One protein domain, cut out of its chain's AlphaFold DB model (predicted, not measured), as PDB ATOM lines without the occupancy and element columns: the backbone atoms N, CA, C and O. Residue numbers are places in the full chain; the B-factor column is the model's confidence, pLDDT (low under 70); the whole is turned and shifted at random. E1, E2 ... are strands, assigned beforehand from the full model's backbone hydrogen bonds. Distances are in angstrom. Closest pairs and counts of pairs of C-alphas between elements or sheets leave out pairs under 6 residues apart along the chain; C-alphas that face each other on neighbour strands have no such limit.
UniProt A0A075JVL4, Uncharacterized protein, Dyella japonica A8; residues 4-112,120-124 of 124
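What this domain is: This is residues 4 to 112 and 120 to 124 of the 124 residues of an uncharacterized protein of Dyella japonica A8 (UniProt A0A075JVL4). What shape does the chain make? Two strongly twisted sheets make a flattened, incompletely closed barrel: the sheet E2 E1 E3 E6 E5 curls round one side, and E4, E7, E8 and E9 make the other wall. The walls come close where E2 meets E8 and where E4 meets E5 and E6. How is it made up? The 114 printed residues have no named helix and nine named strands, E1 to E9 in chain order, in a mixed sheet of order E2 E1 E3 E6 E5 and a branched, antiparallel one; the class is all strand, though under half of the residues are in named elements. It is compact, with a radius of gyration of the C-alphas of 14.0 A and spans of 41 by 30 by 25 A.

Where its parts are: Where is the five-stranded sheet? E2 is residues 17 to 21, E1 4 to 10 (18.5 A), E3 36 to 42 (19.9 A), E6 77 to 82 (16.5 A) and E5 70 to 72. C-alpha 4 is at (26.319, 29.275, -41.380). Where is the other sheet? E4 is residues 50 to 57 (20.7 A), E7 91 to 101 (31.7 A), E8 104 to 107 and E9 120 to 123, ending with C-alpha 123 at (21.974, 15.521, -38.389).

How they stand to each other: How do the five strands pair? E1 and E3 are parallel, with N 5 and O 39 2.8 A apart. E1 and E2 form an antiparallel hairpin, N 10 to O 17 2.8 A; E3 and E6 are antiparallel, N 38 to O 80 2.8 A; E5 and E6 form an antiparallel hairpin, N 79 to O 70 2.8 A. What stands beside E7? E4 is on one side, N 96 to O 55 2.7 A; E8, in a hairpin with E7, N 99 to O 106 2.9 A, and E9, N 93 to O 121 2.9 A, are on the other side. Where do the sheets meet? The closest C-alphas of E2 and E8, those of Val 18 and Ser 107, are 4.9 A apart, and those of E4 and E6, Ile 51 and Asn 77, 6.6 A.

The domain as a whole: How far does it reach? The two C-alphas farthest apart, those of Asn 14 and Pro 33, are 43.0 A apart. Where is the cut, and which links are long? Residues 113 to 119 are not printed, and C-alphas 112 and 120 are 11.7 A apart; the links E2 to E3 and E4 to E5 are long, and residues 28 to 29 of the first pair in parallel with residues 122 to 123 of E9. Where is confidence low? Only residue 112 is under 70; the mean pLDDT of the printed part is 93.0.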
ATOM      1  N   ASN A   4      26.533  27.871 -41.740       93.44
ATOM      2  CA  ASN A   4      26.319  29.275 -41.380       93.44
ATOM      3  C   ASN A   4      24.865  29.679 -41.639       93.44
ATOM      4  O   ASN A   4      24.431  29.745 -42.789       93.44
ATOM      5  N   LEU A   5      24.144  29.961 -40.565       95.25
ATOM      6  CA  LEU A   5      22.743  30.342 -40.533       95.25
ATOM      7  C   LEU A   5      22.648  31.856 -40.358       95.25
ATOM      8  O   LEU A   5      23.049  32.414 -39.334       95.25
ATOM      9  N   LYS A   6      22.112  32.535 -41.370       95.25
ATOM     10  CA  LYS A   6      21.865  33.977 -41.289       95.25
ATOM     11  C   LYS A   6      20.597  34.244 -40.495       95.25
ATOM     12  O   LYS A   6      19.596  33.552 -40.677       95.25
ATOM     13  N   VAL A   7      20.649  35.258 -39.644       96.25
ATOM     14  CA  VAL A   7      19.576  35.628 -38.721       96.25
ATOM     15  C   VAL A   7      19.104  37.039 -39.048       96.25
ATOM     16  O   VAL A   7      19.897  37.975 -39.022       96.25
ATOM     17  N   SER A   8      17.820  37.196 -39.351       96.12
ATOM     18  CA  SER A   8      17.194  38.493 -39.636       96.12
ATOM     19  C   SER A   8      15.808  38.597 -38.995       96.12
ATOM     20  O   SER A   8      15.331  37.643 -38.375       96.12
ATOM     21  N   LEU A   9      15.153  39.750 -39.127       95.12
ATOM     22  CA  LEU A   9      13.766  39.946 -38.700       95.12
ATOM     23  C   LEU A   9      12.813  39.870 -39.897       95.12
ATOM     24  O   LEU A   9      13.030  40.525 -40.919       95.12
ATOM     25  N   ASP A  10      11.738  39.095 -39.757       93.56
ATOM     26  CA  ASP A  10      10.642  39.057 -40.723       93.56
ATOM     27  C   ASP A  10       9.581  40.110 -40.379       93.56
ATOM     28  O   ASP A  10       8.644  39.870 -39.612       93.56
ATOM     29  N   GLU A  11       9.725  41.287 -40.984       93.31
ATOM     30  CA  GLU A  11       8.835  42.433 -40.763       93.31
ATOM     31  C   GLU A  11       7.443  42.265 -41.393       93.31
ATOM     32  O   GLU A  11       6.562  43.102 -41.193       93.31
ATOM     33  N   THR A  12       7.225  41.192 -42.162       91.44
ATOM     34  CA  THR A  12       5.914  40.899 -42.764       91.44
ATOM     35  C   THR A  12       4.939  40.256 -41.776       91.44
ATOM     36  O   THR A  12       3.737  40.192 -42.038       91.44
ATOM     37  N   THR A  13       5.450  39.797 -40.631       88.38
ATOM     38  CA  THR A  13       4.667  39.244 -39.520       88.38
ATOM     39  C   THR A  13       4.249  40.342 -38.534       88.38
ATOM     40  O   THR A  13       4.809  41.432 -38.532       88.38
ATOM     41  N   ASN A  14       3.229  40.096 -37.706       87.00
ATOM     42  CA  ASN A  14       2.851  41.014 -36.626       87.00
ATOM     43  C   ASN A  14       2.449  40.217 -35.367       87.00
ATOM     44  O   ASN A  14       1.382  39.594 -35.381       87.00
ATOM     45  N   PRO A  15       3.259  40.224 -34.289       89.94
ATOM     46  CA  PRO A  15       4.539  40.935 -34.149       89.94
ATOM     47  C   PRO A  15       5.623  40.393 -35.098       89.94
ATOM     48  O   PRO A  15       5.479  39.286 -35.609       89.94
ATOM     49  N   TRP A  16       6.691  41.172 -35.319       94.00
ATOM     50  CA  TRP A  16       7.882  40.722 -36.054       94.00
ATOM     51  C   TRP A  16       8.516  39.509 -35.370       94.00
ATOM     52  O   TRP A  16       8.505  39.405 -34.140       94.00
ATOM     53  N   VAL A  17       9.107  38.614 -36.158       94.44
ATOM     54  CA  VAL A  17       9.737  37.386 -35.652       94.44
ATOM     55  C   VAL A  17      11.145  37.222 -36.199       94.44
ATOM     56  O   VAL A  17      11.469  37.719 -37.278       94.44
ATOM     57  N   VAL A  18      11.984  36.491 -35.467       95.50
ATOM     58  CA  VAL A  18      13.308  36.110 -35.970       95.50
ATOM     59  C   VAL A  18      13.145  35.057 -37.053       95.50
ATOM     60  O   VAL A  18      12.429  34.067 -36.884       95.50
ATOM     61  N   LYS A  19      13.859  35.260 -38.153       94.25
ATOM     62  CA  LYS A  19      13.927  34.361 -39.294       94.25
ATOM     63  C   LYS A  19      15.335  33.815 -39.434       94.25
ATOM     64  O   LYS A  19      16.308  34.564 -39.381       94.25
ATOM     65  N   ILE A  20      15.415  32.507 -39.649       94.81
ATOM     66  CA  ILE A  20      16.665  31.808 -39.923       94.81
ATOM     67  C   ILE A  20      16.695  31.448 -41.408       94.81
ATOM     68  O   ILE A  20      15.755  30.835 -41.917       94.81
ATOM     69  N   ASP A  21      17.753  31.839 -42.116       92.56
ATOM     70  CA  ASP A  21      17.957  31.420 -43.500       92.56
ATOM     71  C   ASP A  21      18.579  30.018 -43.548       92.56
ATOM     72  O   ASP A  21      19.784  29.844 -43.365       92.56
ATOM     73  N   GLU A  22      17.739  29.015 -43.800       88.06
ATOM     74  CA  GLU A  22      18.140  27.611 -43.946       88.06
ATOM     75  C   GLU A  22      18.384  27.208 -45.417       88.06
ATOM     76  O   GLU A  22      18.552  26.025 -45.730       88.06
ATOM     77  N   LYS A  23      18.397  28.167 -46.358       86.19
ATOM     78  CA  LYS A  23      18.602  27.870 -47.786       86.19
ATOM     79  C   LYS A  23      19.905  27.112 -48.032       86.19
ATOM     80  O   LYS A  23      20.932  27.364 -47.409       86.19
ATOM     81  N   GLY A  24      19.869  26.212 -49.016       85.12
ATOM     82  CA  GLY A  24      21.037  25.413 -49.392       85.12
ATOM     83  C   GLY A  24      21.450  24.400 -48.324       85.12
ATOM     84  O   GLY A  24      22.616  24.022 -48.290       85.12
ATOM     85  N   ASN A  25      20.507  23.977 -47.475       89.44
ATOM     86  CA  ASN A  25      20.708  22.995 -46.410       89.44
ATOM     87  C   ASN A  25      21.707  23.478 -45.347       89.44
ATOM     88  O   ASN A  25      22.462  22.691 -44.780       89.44
ATOM     89  N   ALA A  26      21.719  24.784 -45.061       90.62
ATOM     90  CA  ALA A  26      22.611  25.372 -44.061       90.62
ATOM     91  C   ALA A  26      22.372  24.815 -42.644       90.62
ATOM     92  O   ALA A  26      23.278  24.849 -41.813       90.62
ATOM     93  N   ASN A  27      21.187  24.262 -42.383       93.31
ATOM     94  CA  ASN A  27      20.836  23.578 -41.145       93.31
ATOM     95  C   ASN A  27      21.114  22.066 -41.130       93.31
ATOM     96  O   ASN A  27      20.915  21.429 -40.096       93.31
ATOM     97  N   GLU A  28      21.549  21.483 -42.247       94.38
ATOM     98  CA  GLU A  28      21.881  20.063 -42.324       94.38
ATOM     99  C   GLU A  28      23.368  19.857 -42.052       94.38
ATOM    100  O   GLU A  28      24.238  20.297 -42.810       94.38
ATOM    101  N   VAL A  29      23.675  19.164 -40.964       94.19
ATOM    102  CA  VAL A  29      25.037  18.798 -40.598       94.19
ATOM    103  C   VAL A  29      25.284  17.382 -41.088       94.19
ATOM    104  O   VAL A  29      24.666  16.426 -40.625       94.19
ATOM    105  N   ALA A  30      26.173  17.240 -42.068       92.88
ATOM    106  CA  ALA A  30      26.555  15.934 -42.595       92.88
ATOM    107  C   ALA A  30      27.361  15.134 -41.563       92.88
ATOM    108  O   ALA A  30      28.079  15.715 -40.757       92.88
ATOM    109  N   ARG A  31      27.303  13.803 -41.622       93.38
ATOM    110  CA  ARG A  31      28.128  12.970 -40.743       93.38
ATOM    111  C   ARG A  31      29.633  13.201 -40.934       93.38
ATOM    112  O   ARG A  31      30.142  13.129 -42.056       93.38
ATOM    113  N   ASN A  32      30.360  13.364 -39.830       92.44
ATOM    114  CA  ASN A  32      31.810  13.553 -39.807       92.44
ATOM    115  C   ASN A  32      32.439  12.927 -38.545       92.44
ATOM    116  O   ASN A  32      31.861  13.028 -37.465       92.44
ATOM    117  N   PRO A  33      33.605  12.253 -38.641       91.50
ATOM    118  CA  PRO A  33      34.332  11.786 -37.457       91.50
ATOM    119  C   PRO A  33      34.764  12.920 -36.513       91.50
ATOM    120  O   PRO A  33      34.913  12.686 -35.314       91.50
ATOM    121  N   GLU A  34      34.976  14.124 -37.043       92.44
ATOM    122  CA  GLU A  34      35.346  15.318 -36.291       92.44
ATOM    123  C   GLU A  34      34.123  16.177 -35.963       92.44
ATOM    124  O   GLU A  34      33.138  16.214 -36.701       92.44
ATOM    125  N   GLN A  35      34.209  16.906 -34.850       93.06
ATOM    126  CA  GLN A  35      33.158  17.818 -34.420       93.06
ATOM    127  C   GLN A  35      33.015  18.990 -35.398       93.06
ATOM    128  O   GLN A  35      33.999  19.610 -35.805       93.06
ATOM    129  N   GLN A  36      31.775  19.326 -35.738       94.56
ATOM    130  CA  GLN A  36      31.446  20.449 -36.608       94.56
ATOM    131  C   GLN A  36      30.995  21.665 -35.804       94.56
ATOM    132  O   GLN A  36      30.660  21.576 -34.626       94.56
ATOM    133  N   THR A  37      31.032  22.833 -36.443       95.12
ATOM    134  CA  THR A  37      30.539  24.087 -35.867       95.12
ATOM    135  C   THR A  37      29.413  24.628 -36.729       95.12
ATOM    136  O   THR A  37      29.557  24.743 -37.949       95.12
ATOM    137  N   ILE A  38      28.318  24.969 -36.064       96.25
ATOM    138  CA  ILE A  38      27.175  25.684 -36.611       96.25
ATOM    139  C   ILE A  38      27.266  27.117 -36.095       96.25
ATOM    140  O   ILE A  38      27.485  27.333 -34.901       96.25
ATOM    141  N   THR A  39      27.115  28.087 -36.986       96.19
ATOM    142  CA  THR A  39      27.191  29.511 -36.666       96.19
ATOM    143  C   THR A  39      25.864  30.170 -36.987       96.19
ATOM    144  O   THR A  39      25.341  29.996 -38.080       96.19
ATOM    145  N   TRP A  40      25.355  30.964 -36.054       97.31
ATOM    146  CA  TRP A  40      24.278  31.915 -36.271       97.31
ATOM    147  C   TRP A  40      24.896  33.299 -36.344       97.31
ATOM    148  O   TRP A  40      25.632  33.700 -35.441       97.31
ATOM    149  N   GLN A  41      24.612  34.013 -37.422       96.00
ATOM    150  CA  GLN A  41      25.165  35.334 -37.670       96.00
ATOM    151  C   GLN A  41      24.033  36.306 -37.971       96.00
ATOM    152  O   GLN A  41      23.265  36.086 -38.911       96.00
ATOM    153  N   LEU A  42      23.953  37.387 -37.196       96.06
ATOM    154  CA  LEU A  42      23.021  38.473 -37.476       96.06
ATOM    155  C   LEU A  42      23.327  39.109 -38.839       96.06
ATOM    156  O   LEU A  42      24.485  39.330 -39.199       96.06
ATOM    157  N   ASP A  43      22.277  39.377 -39.608       95.06
ATOM    158  CA  ASP A  43      22.346  39.899 -40.971       95.06
ATOM    159  C   ASP A  43      21.169  40.850 -41.250       95.06
ATOM    160  O   ASP A  43      20.157  40.866 -40.542       95.06
ATOM    161  N   GLY A  44      21.288  41.654 -42.308       94.44
ATOM    162  CA  GLY A  44      20.226  42.561 -42.745       94.44
ATOM    163  C   GLY A  44      19.757  43.530 -41.651       94.44
ATOM    164  O   GLY A  44      20.563  44.230 -41.044       94.44
ATOM    165  N   ASN A  45      18.445  43.575 -41.409       95.19
ATOM    166  CA  ASN A  45      17.807  44.452 -40.415       95.19
ATOM    167  C   ASN A  45      18.054  44.040 -38.951       95.19
ATOM    168  O   ASN A  45      17.703  44.796 -38.054       95.19
ATOM    169  N   ALA A  46      18.670  42.883 -38.704       95.69
ATOM    170  CA  ALA A  46      19.095  42.460 -37.372       95.69
ATOM    171  C   ALA A  46      20.604  42.649 -37.136       95.69
ATOM    172  O   ALA A  46      21.083  42.352 -36.048       95.69
ATOM    173  N   ALA A  47      21.368  43.114 -38.134       95.50
ATOM    174  CA  ALA A  47      22.836  43.077 -38.129       95.50
ATOM    175  C   ALA A  47      23.511  43.857 -36.986       95.50
ATOM    176  O   ALA A  47      24.680  43.617 -36.704       95.50
ATOM    177  N   THR A  48      22.800  44.798 -36.365       93.75
ATOM    178  CA  THR A  48      23.281  45.624 -35.245       93.75
ATOM    179  C   THR A  48      22.765  45.159 -33.883       93.75
ATOM    180  O   THR A  48      22.938  45.881 -32.906       93.75
ATOM    181  N   GLY A  49      22.044  44.040 -33.837       94.81
ATOM    182  CA  GLY A  49      21.511  43.483 -32.601       94.81
ATOM    183  C   GLY A  49      22.474  42.543 -31.892       94.81
ATOM    184  O   GLY A  49      23.616  42.365 -32.307       94.81
ATOM    185  N   ASP A  50      21.934  41.862 -30.888       97.50
ATOM    186  CA  ASP A  50      22.627  40.857 -30.089       97.50
ATOM    187  C   ASP A  50      21.822  39.555 -30.065       97.50
ATOM    188  O   ASP A  50      20.594  39.564 -29.959       97.50
ATOM    189  N   ILE A  51      22.494  38.410 -30.142       97.12
ATOM    190  CA  ILE A  51      21.888  37.110 -29.858       97.12
ATOM    191  C   ILE A  51      21.956  36.894 -28.348       97.12
ATOM    192  O   ILE A  51      23.037  36.720 -27.794       97.12
ATOM    193  N   ILE A  52      20.800  36.857 -27.691       96.25
ATOM    194  CA  ILE A  52      20.725  36.871 -26.223       96.25
ATOM    195  C   ILE A  52      20.316  35.531 -25.612       96.25
ATOM    196  O   ILE A  52      20.551  35.305 -24.428       96.25
ATOM    197  N   ASP A  53      19.689  34.639 -26.387       95.81
ATOM    198  CA  ASP A  53      19.193  33.366 -25.859       95.81
ATOM    199  C   ASP A  53      19.015  32.291 -26.948       95.81
ATOM    200  O   ASP A  53      18.651  32.581 -28.093       95.81
ATOM    201  N   PHE A  54      19.264  31.035 -26.569       96.19
ATOM    202  CA  PHE A  54      19.088  29.851 -27.410       96.19
ATOM    203  C   PHE A  54      18.577  28.678 -26.575       96.19
ATOM    204  O   PHE A  54      19.222  28.267 -25.612       96.19
ATOM    205  N   ASN A  55      17.453  28.088 -26.985       95.62
ATOM    206  CA  ASN A  55      16.850  26.958 -26.282       95.62
ATOM    207  C   ASN A  55      16.284  25.922 -27.249       95.62
ATOM    208  O   ASN A  55      15.575  26.260 -28.192       95.62
ATOM    209  N   TRP A  56      16.510  24.640 -26.977       95.31
ATOM    210  CA  TRP A  56      15.824  23.561 -27.689       95.31
ATOM    211  C   TRP A  56      14.341  23.505 -27.314       95.31
ATOM    212  O   TRP A  56      13.976  23.658 -26.146       95.31
ATOM    213  N   VAL A  57      13.486  23.225 -28.296       93.44
ATOM    214  CA  VAL A  57      12.031  23.148 -28.135       93.44
ATOM    215  C   VAL A  57      11.552  21.712 -28.324       93.44
ATOM    216  O   VAL A  57      11.858  21.061 -29.319       93.44
ATOM    217  N   GLY A  58      10.750  21.224 -27.377       89.62
ATOM    218  CA  GLY A  58      10.239  19.854 -27.401       89.62
ATOM    219  C   GLY A  58      11.305  18.840 -26.983       89.62
ATOM    220  O   GLY A  58      11.842  18.924 -25.876       89.62
ATOM    221  N   THR A  59      11.578  17.859 -27.848       89.94
ATOM    222  CA  THR A  59      12.559  16.800 -27.576       89.94
ATOM    223  C   THR A  59      13.969  17.375 -27.566       89.94
ATOM    224  O   THR A  59      14.468  17.841 -28.586       89.94
ATOM    225  N   GLN A  60      14.626  17.300 -26.411       93.50
ATOM    226  CA  GLN A  60      16.018  17.710 -26.270       93.50
ATOM    227  C   GLN A  60      16.947  16.728 -27.000       93.50
ATOM    228  O   GLN A  60      16.699  15.513 -26.972       93.50
ATOM    229  N   PRO A  61      18.040  17.206 -27.617       94.44
ATOM    230  CA  PRO A  61      19.106  16.323 -28.055       94.44
ATOM    231  C   PRO A  61      19.698  15.569 -26.868       94.44
ATOM    232  O   PRO A  61      19.692  16.041 -25.729       94.44
ATOM    233  N   LYS A  62      20.214  14.366 -27.137       93.94
ATOM    234  CA  LYS A  62      20.981  13.637 -26.126       93.94
ATOM    235  C   LYS A  62      22.192  14.477 -25.726       93.94
ATOM    236  O   LYS A  62      22.720  15.241 -26.539       93.94
ATOM    237  N   ALA A  63      22.635  14.286 -24.486       90.94
ATOM    238  CA  ALA A  63      23.886  14.861 -24.020       90.94
ATOM    239  C   ALA A  63      25.016  14.555 -25.017       90.94
ATOM    240  O   ALA A  63      25.018  13.504 -25.663       90.94
ATOM    241  N   ASP A  64      25.936  15.506 -25.145       91.19
ATOM    242  CA  ASP A  64      27.147  15.426 -25.966       91.19
ATOM    243  C   ASP A  64      26.948  15.427 -27.493       91.19
ATOM    244  O   ASP A  64      27.942  15.483 -28.213       91.19
ATOM    245  N   ILE A  65      25.707  15.437 -28.013       96.06
ATOM    246  CA  ILE A  65      25.474  15.715 -29.446       96.06
ATOM    247  C   ILE A  65      25.841  17.168 -29.737       96.06
ATOM    248  O   ILE A  65      26.654  17.438 -30.612       96.06
ATOM    249  N   PHE A  66      25.286  18.102 -28.962       96.88
ATOM    250  CA  PHE A  66      25.598  19.519 -29.092       96.88
ATOM    251  C   PHE A  66      26.354  20.030 -27.869       96.88
ATOM    252  O   PHE A  66      26.042  19.675 -26.730       96.88
ATOM    253  N   GLY A  67      27.339  20.895 -28.110       95.31
ATOM    254  CA  GLY A  67      27.983  21.666 -27.049       95.31
ATOM    255  C   GLY A  67      27.088  22.790 -26.522       95.31
ATOM    256  O   GLY A  67      25.956  22.970 -26.958       95.31
ATOM    257  N   GLN A  68      27.610  23.579 -25.586       94.19
ATOM    258  CA  GLN A  68      26.926  24.791 -25.126       94.19
ATOM    259  C   GLN A  68      27.017  25.909 -26.180       94.19
ATOM    260  O   GLN A  68      28.063  26.015 -26.836       94.19
ATOM    261  N   PRO A  69      25.981  26.757 -26.321       95.19
ATOM    262  CA  PRO A  69      26.060  27.969 -27.127       95.19
ATOM    263  C   PRO A  69      27.206  28.875 -26.669       95.19
ATOM    264  O   PRO A  69      27.415  29.080 -25.471       95.19
ATOM    265  N   LYS A  70      27.953  29.426 -27.625       96.25
ATOM    266  CA  LYS A  70      28.995  30.426 -27.381       96.25
ATOM    267  C   LYS A  70      28.693  31.687 -28.168       96.25
ATOM    268  O   LYS A  70      28.782  31.672 -29.398       96.25
ATOM    269  N   TYR A  71      28.387  32.759 -27.457       93.62
ATOM    270  CA  TYR A  71      28.158  34.086 -28.014       93.62
ATOM    271  C   TYR A  71      29.507  34.784 -28.228       93.62
ATOM    272  O   TYR A  71      30.368  34.762 -27.347       93.62
ATOM    273  N   ASN A  72      29.749  35.313 -29.428       86.75
ATOM    274  CA  ASN A  72      31.016  35.953 -29.785       86.75
ATOM    275  C   ASN A  72      30.768  37.239 -30.581       86.75
ATOM    276  O   ASN A  72      29.652  37.542 -30.991       86.75
ATOM    277  N   ASN A  73      31.846  37.994 -30.811       81.94
ATOM    278  CA  ASN A  73      31.812  39.302 -31.472       81.94
ATOM    279  C   ASN A  73      30.836  40.281 -30.804       81.94
ATOM    280  O   ASN A  73      30.078  40.948 -31.500       81.94
ATOM    281  N   ASN A  74      30.876  40.376 -29.469       82.31
ATOM    282  CA  ASN A  74      29.885  41.116 -28.681       82.31
ATOM    283  C   ASN A  74      28.472  40.659 -29.061       82.31
ATOM    284  O   ASN A  74      27.708  41.447 -29.586       82.31
ATOM    285  N   ASP A  75      28.218  39.358 -28.949       82.69
ATOM    286  CA  ASP A  75      26.911  38.719 -29.141       82.69
ATOM    287  C   ASP A  75      26.255  38.843 -30.536       82.69
ATOM    288  O   ASP A  75      25.215  38.236 -30.785       82.69
ATOM    289  N   HIS A  76      26.915  39.468 -31.519       87.69
ATOM    290  CA  HIS A  76      26.463  39.508 -32.921       87.69
ATOM    291  C   HIS A  76      26.498  38.144 -33.628       87.69
ATOM    292  O   HIS A  76      25.953  37.972 -34.727       87.69
ATOM    293  N   ASN A  77      27.209  37.172 -33.054       92.50
ATOM    294  CA  ASN A  77      27.175  35.801 -33.522       92.50
ATOM    295  C   ASN A  77      27.117  34.808 -32.365       92.50
ATOM    296  O   ASN A  77      27.544  35.072 -31.243       92.50
ATOM    297  N   MET A  78      26.620  33.622 -32.679       96.88
ATOM    298  CA  MET A  78      26.576  32.500 -31.762       96.88
ATOM    299  C   MET A  78      27.104  31.270 -32.486       96.88
ATOM    300  O   MET A  78      26.785  31.042 -33.650       96.88
ATOM    301  N   THR A  79      27.911  30.468 -31.803       96.44
ATOM    302  CA  THR A  79      28.362  29.174 -32.315       96.44
ATOM    303  C   THR A  79      27.877  28.043 -31.427       96.44
ATOM    304  O   THR A  79      27.792  28.178 -30.206       96.44
ATOM    305  N   LEU A  80      27.573  26.916 -32.058       96.25
ATOM    306  CA  LEU A  80      27.242  25.658 -31.410       96.25
ATOM    307  C   LEU A  80      28.098  24.571 -32.043       96.25
ATOM    308  O   LEU A  80      28.245  24.504 -33.262       96.25
ATOM    309  N   THR A  81      28.680  23.724 -31.208       95.88
ATOM    310  CA  THR A  81      29.440  22.574 -31.703       95.88
ATOM    311  C   THR A  81      28.525  21.361 -31.815       95.88
ATOM    312  O   THR A  81      27.638  21.211 -30.978       95.88
ATOM    313  N   ASP A  82      28.741  20.514 -32.819       96.06
ATOM    314  CA  ASP A  82      27.896  19.361 -33.140       96.06
ATOM    315  C   ASP A  82      28.743  18.118 -33.429       96.06
ATOM    316  O   ASP A  82      29.642  18.125 -34.274       96.06
ATOM    317  N   LEU A  83      28.453  17.050 -32.698       95.06
ATOM    318  CA  LEU A  83      29.035  15.730 -32.834       95.06
ATOM    319  C   LEU A  83      28.103  14.830 -33.660       95.06
ATOM    320  O   LEU A  83      27.558  13.858 -33.141       95.06
ATOM    321  N   ASN A  84      27.943  15.101 -34.958       95.44
ATOM    322  CA  ASN A  84      27.263  14.177 -35.868       95.44
ATOM    323  C   ASN A  84      28.235  13.116 -36.419       95.44
ATOM    324  O   ASN A  84      28.641  13.178 -37.576       95.44
ATOM    325  N   ASN A  85      28.632  12.131 -35.613       95.12
ATOM    326  CA  ASN A  85      29.648  11.144 -36.015       95.12
ATOM    327  C   ASN A  85      29.116   9.724 -36.266       95.12
ATOM    328  O   ASN A  85      29.853   8.863 -36.753       95.12
ATOM    329  N   SER A  86      27.854   9.443 -35.941       94.25
ATOM    330  CA  SER A  86      27.302   8.088 -35.997       94.25
ATOM    331  C   SER A  86      25.785   8.080 -36.184       94.25
ATOM    332  O   SER A  86      25.124   9.110 -36.176       94.25
ATOM    333  N   ALA A  87      25.195   6.892 -36.328       93.06
ATOM    334  CA  ALA A  87      23.736   6.757 -36.353       93.06
ATOM    335  C   ALA A  87      23.075   7.137 -35.013       93.06
ATOM    336  O   ALA A  87      21.887   7.437 -34.977       93.06
ATOM    337  N   ALA A  88      23.823   7.126 -33.903       92.81
ATOM    338  CA  ALA A  88      23.294   7.489 -32.588       92.81
ATOM    339  C   ALA A  88      23.139   9.009 -32.396       92.81
ATOM    340  O   ALA A  88      22.433   9.420 -31.469       92.81
ATOM    341  N   THR A  89      23.793   9.796 -33.257       95.00
ATOM    342  CA  THR A  89      23.837  11.267 -33.255       95.00
ATOM    343  C   THR A  89      22.993  11.883 -34.377       95.00
ATOM    344  O   THR A  89      22.987  13.098 -34.531       95.00
ATOM    345  N   THR A  90      22.288  11.051 -35.150       94.75
ATOM    346  CA  THR A  90      21.303  11.454 -36.164       94.75
ATOM    347  C   THR A  90      19.997  11.878 -35.490       94.75
ATOM    348  O   THR A  90      19.561  11.257 -34.514       94.75
ATOM    349  N   GLY A  91      19.356  12.912 -36.025       94.62
ATOM    350  CA  GLY A  91      18.088  13.430 -35.522       94.62
ATOM    351  C   GLY A  91      17.791  14.838 -36.023       94.62
ATOM    352  O   GLY A  91      18.659  15.488 -36.602       94.62
ATOM    353  N   ASP A  92      16.568  15.287 -35.752       94.19
ATOM    354  CA  ASP A  92      16.091  16.631 -36.070       94.19
ATOM    355  C   ASP A  92      15.650  17.321 -34.778       94.19
ATOM    356  O   ASP A  92      14.841  16.774 -34.018       94.19
ATOM    357  N   TRP A  93      16.158  18.527 -34.531       94.75
ATOM    358  CA  TRP A  93      15.859  19.285 -33.316       94.75
ATOM    359  C   TRP A  93      15.393  20.693 -33.642       94.75
ATOM    360  O   TRP A  93      16.072  21.444 -34.341       94.75
ATOM    361  N   ILE A  94      14.233  21.054 -33.099       95.00
ATOM    362  CA  ILE A  94      13.673  22.401 -33.193       95.00
ATOM    363  C   ILE A  94      14.284  23.249 -32.083       95.00
ATOM    364  O   ILE A  94      14.409  22.792 -30.944       95.00
ATOM    365  N   TYR A  95      14.614  24.500 -32.381       94.94
ATOM    366  CA  TYR A  95      15.124  25.439 -31.387       94.94
ATOM    367  C   TYR A  95      14.398  26.780 -31.439       94.94
ATOM    368  O   TYR A  95      13.740  27.135 -32.413       94.94
ATOM    369  N   LYS A  96      14.528  27.540 -30.358       95.75
ATOM    370  CA  LYS A  96      14.132  28.932 -30.244       95.75
ATOM    371  C   LYS A  96      15.393  29.777 -30.119       95.75
ATOM    372  O   LYS A  96      16.192  29.540 -29.217       95.75
ATOM    373  N   LEU A  97      15.548  30.744 -31.015       96.62
ATOM    374  CA  LEU A  97      16.588  31.769 -30.940       96.62
ATOM    375  C   LEU A  97      15.919  33.096 -30.588       96.62
ATOM    376  O   LEU A  97      14.907  33.438 -31.207       96.62
ATOM    377  N   THR A  98      16.477  33.824 -29.625       96.69
ATOM    378  CA  THR A  98      16.027  35.172 -29.262       96.69
ATOM    379  C   THR A  98      17.156  36.161 -29.509       96.69
ATOM    380  O   THR A  98      18.301  35.917 -29.120       96.69
ATOM    381  N   ILE A  99      16.817  37.276 -30.147       97.06
ATOM    382  CA  ILE A  99      17.725  38.395 -30.389       97.06
ATOM    383  C   ILE A  99      17.156  39.667 -29.767       97.06
ATOM    384  O   ILE A  99      15.939  39.786 -29.594       97.06
ATOM    385  N   GLU A 100      18.025  40.626 -29.496       97.12
ATOM    386  CA  GLU A 100      17.666  41.988 -29.124       97.12
ATOM    387  C   GLU A 100      18.124  42.959 -30.217       97.12
ATOM    388  O   GLU A 100      19.272  42.922 -30.643       97.12
ATOM    389  N   VAL A 101      17.222  43.814 -30.701       96.12
ATOM    390  CA  VAL A 101      17.525  44.886 -31.663       96.12
ATOM    391  C   VAL A 101      16.848  46.157 -31.163       96.12
ATOM    392  O   VAL A 101      15.642  46.161 -30.909       96.12
ATOM    393  N   ASP A 102      17.619  47.230 -30.985       93.88
ATOM    394  CA  ASP A 102      17.131  48.518 -30.474       93.88
ATOM    395  C   ASP A 102      16.344  48.398 -29.148       93.88
ATOM    396  O   ASP A 102      15.309  49.042 -28.962       93.88
ATOM    397  N   ASN A 103      16.829  47.568 -28.213       94.50
ATOM    398  CA  ASN A 103      16.185  47.224 -26.929       94.50
ATOM    399  C   ASN A 103      14.831  46.494 -27.046       94.50
ATOM    400  O   ASN A 103      14.082  46.418 -26.070       94.50
ATOM    401  N   ASN A 104      14.489  45.967 -28.222       96.06
ATOM    402  CA  ASN A 104      13.314  45.123 -28.419       96.06
ATOM    403  C   ASN A 104      13.749  43.675 -28.630       96.06
ATOM    404  O   ASN A 104      14.654  43.403 -29.419       96.06
ATOM    405  N   GLN A 105      13.073  42.747 -27.955       96.69
ATOM    406  CA  GLN A 105      13.361  41.323 -28.076       96.69
ATOM    407  C   GLN A 105      12.441  40.660 -29.091       96.69
ATOM    408  O   GLN A 105      11.218  40.809 -29.044       96.69
ATOM    409  N   TYR A 106      13.045  39.865 -29.964       95.88
ATOM    410  CA  TYR A 106      12.357  39.095 -30.988       95.88
ATOM    411  C   TYR A 106      12.823  37.653 -30.910       95.88
ATOM    412  O   TYR A 106      13.985  37.380 -30.621       95.88
ATOM    413  N   SER A 107      11.933  36.712 -31.213       95.75
ATOM    414  CA  SER A 107      12.295  35.299 -31.244       95.75
ATOM    415  C   SER A 107      11.760  34.589 -32.469       95.75
ATOM    416  O   SER A 107      10.829  35.069 -33.117       95.75
ATOM    417  N   THR A 108      12.327  33.426 -32.767       93.38
ATOM    418  CA  THR A 108      11.793  32.550 -33.809       93.38
ATOM    419  C   THR A 108      10.408  32.038 -33.410       93.38
ATOM    420  O   THR A 108      10.106  31.863 -32.222       93.38
ATOM    421  N   ASN A 109       9.559  31.761 -34.403       84.44
ATOM    422  CA  ASN A 109       8.282  31.074 -34.201       84.44
ATOM    423  C   ASN A 109       8.525  29.574 -34.002       84.44
ATOM    424  O   ASN A 109       8.204  28.765 -34.863       84.44
ATOM    425  N   ALA A 110       9.131  29.204 -32.877       79.38
ATOM    426  CA  ALA A 110       9.380  27.815 -32.530       79.38
ATOM    427  C   ALA A 110       8.205  27.246 -31.721       79.38
ATOM    428  O   ALA A 110       7.916  27.704 -30.613       79.38
ATOM    429  N   SER A 111       7.529  26.232 -32.262       72.44
ATOM    430  CA  SER A 111       6.420  25.536 -31.603       72.44
ATOM    431  C   SER A 111       6.631  24.023 -31.568       72.44
ATOM    432  O   SER A 111       7.197  23.431 -32.486       72.44
ATOM    433  N   ILE A 112       6.119  23.366 -30.524       62.06
ATOM    434  CA  ILE A 112       6.212  21.902 -30.370       62.06
ATOM    435  C   ILE A 112       5.394  21.180 -31.462       62.06
ATOM    436  O   ILE A 112       5.683  20.042 -31.813       62.06
ATOM    437  N   THR A 120      15.246  24.472 -37.458       93.31
ATOM    438  CA  THR A 120      15.677  23.113 -37.105       93.31
ATOM    439  C   THR A 120      17.162  22.930 -37.341       93.31
ATOM    440  O   THR A 120      17.717  23.584 -38.209       93.31
ATOM    441  N   ILE A 121      17.808  22.038 -36.592       95.31
ATOM    442  CA  ILE A 121      19.109  21.457 -36.949       95.31
ATOM    443  C   ILE A 121      18.885  19.986 -37.279       95.31
ATOM    444  O   ILE A 121      18.179  19.303 -36.532       95.31
ATOM    445  N   LYS A 122      19.469  19.520 -38.385       95.06
ATOM    446  CA  LYS A 122      19.291  18.159 -38.898       95.06
ATOM    447  C   LYS A 122      20.630  17.457 -39.026       95.06
ATOM    448  O   LYS A 122      21.473  17.868 -39.822       95.06
ATOM    449  N   ASN A 123      20.796  16.370 -38.292       95.44
ATOM    450  CA  ASN A 123      21.974  15.521 -38.389       95.44
ATOM    451  C   ASN A 123      21.666  14.345 -39.305       95.44
ATOM    452  O   ASN A 123      20.995  13.402 -38.882       95.44
ATOM    453  N   ASN A 124      22.186  14.404 -40.534       86.00
ATOM    454  CA  ASN A 124      22.005  13.387 -41.578       86.00
ATOM    455  C   ASN A 124      23.176  12.391 -41.625       86.00
ATOM    456  O   ASN A 124      24.345  12.814 -41.450       86.00
TER     457      ASN A 124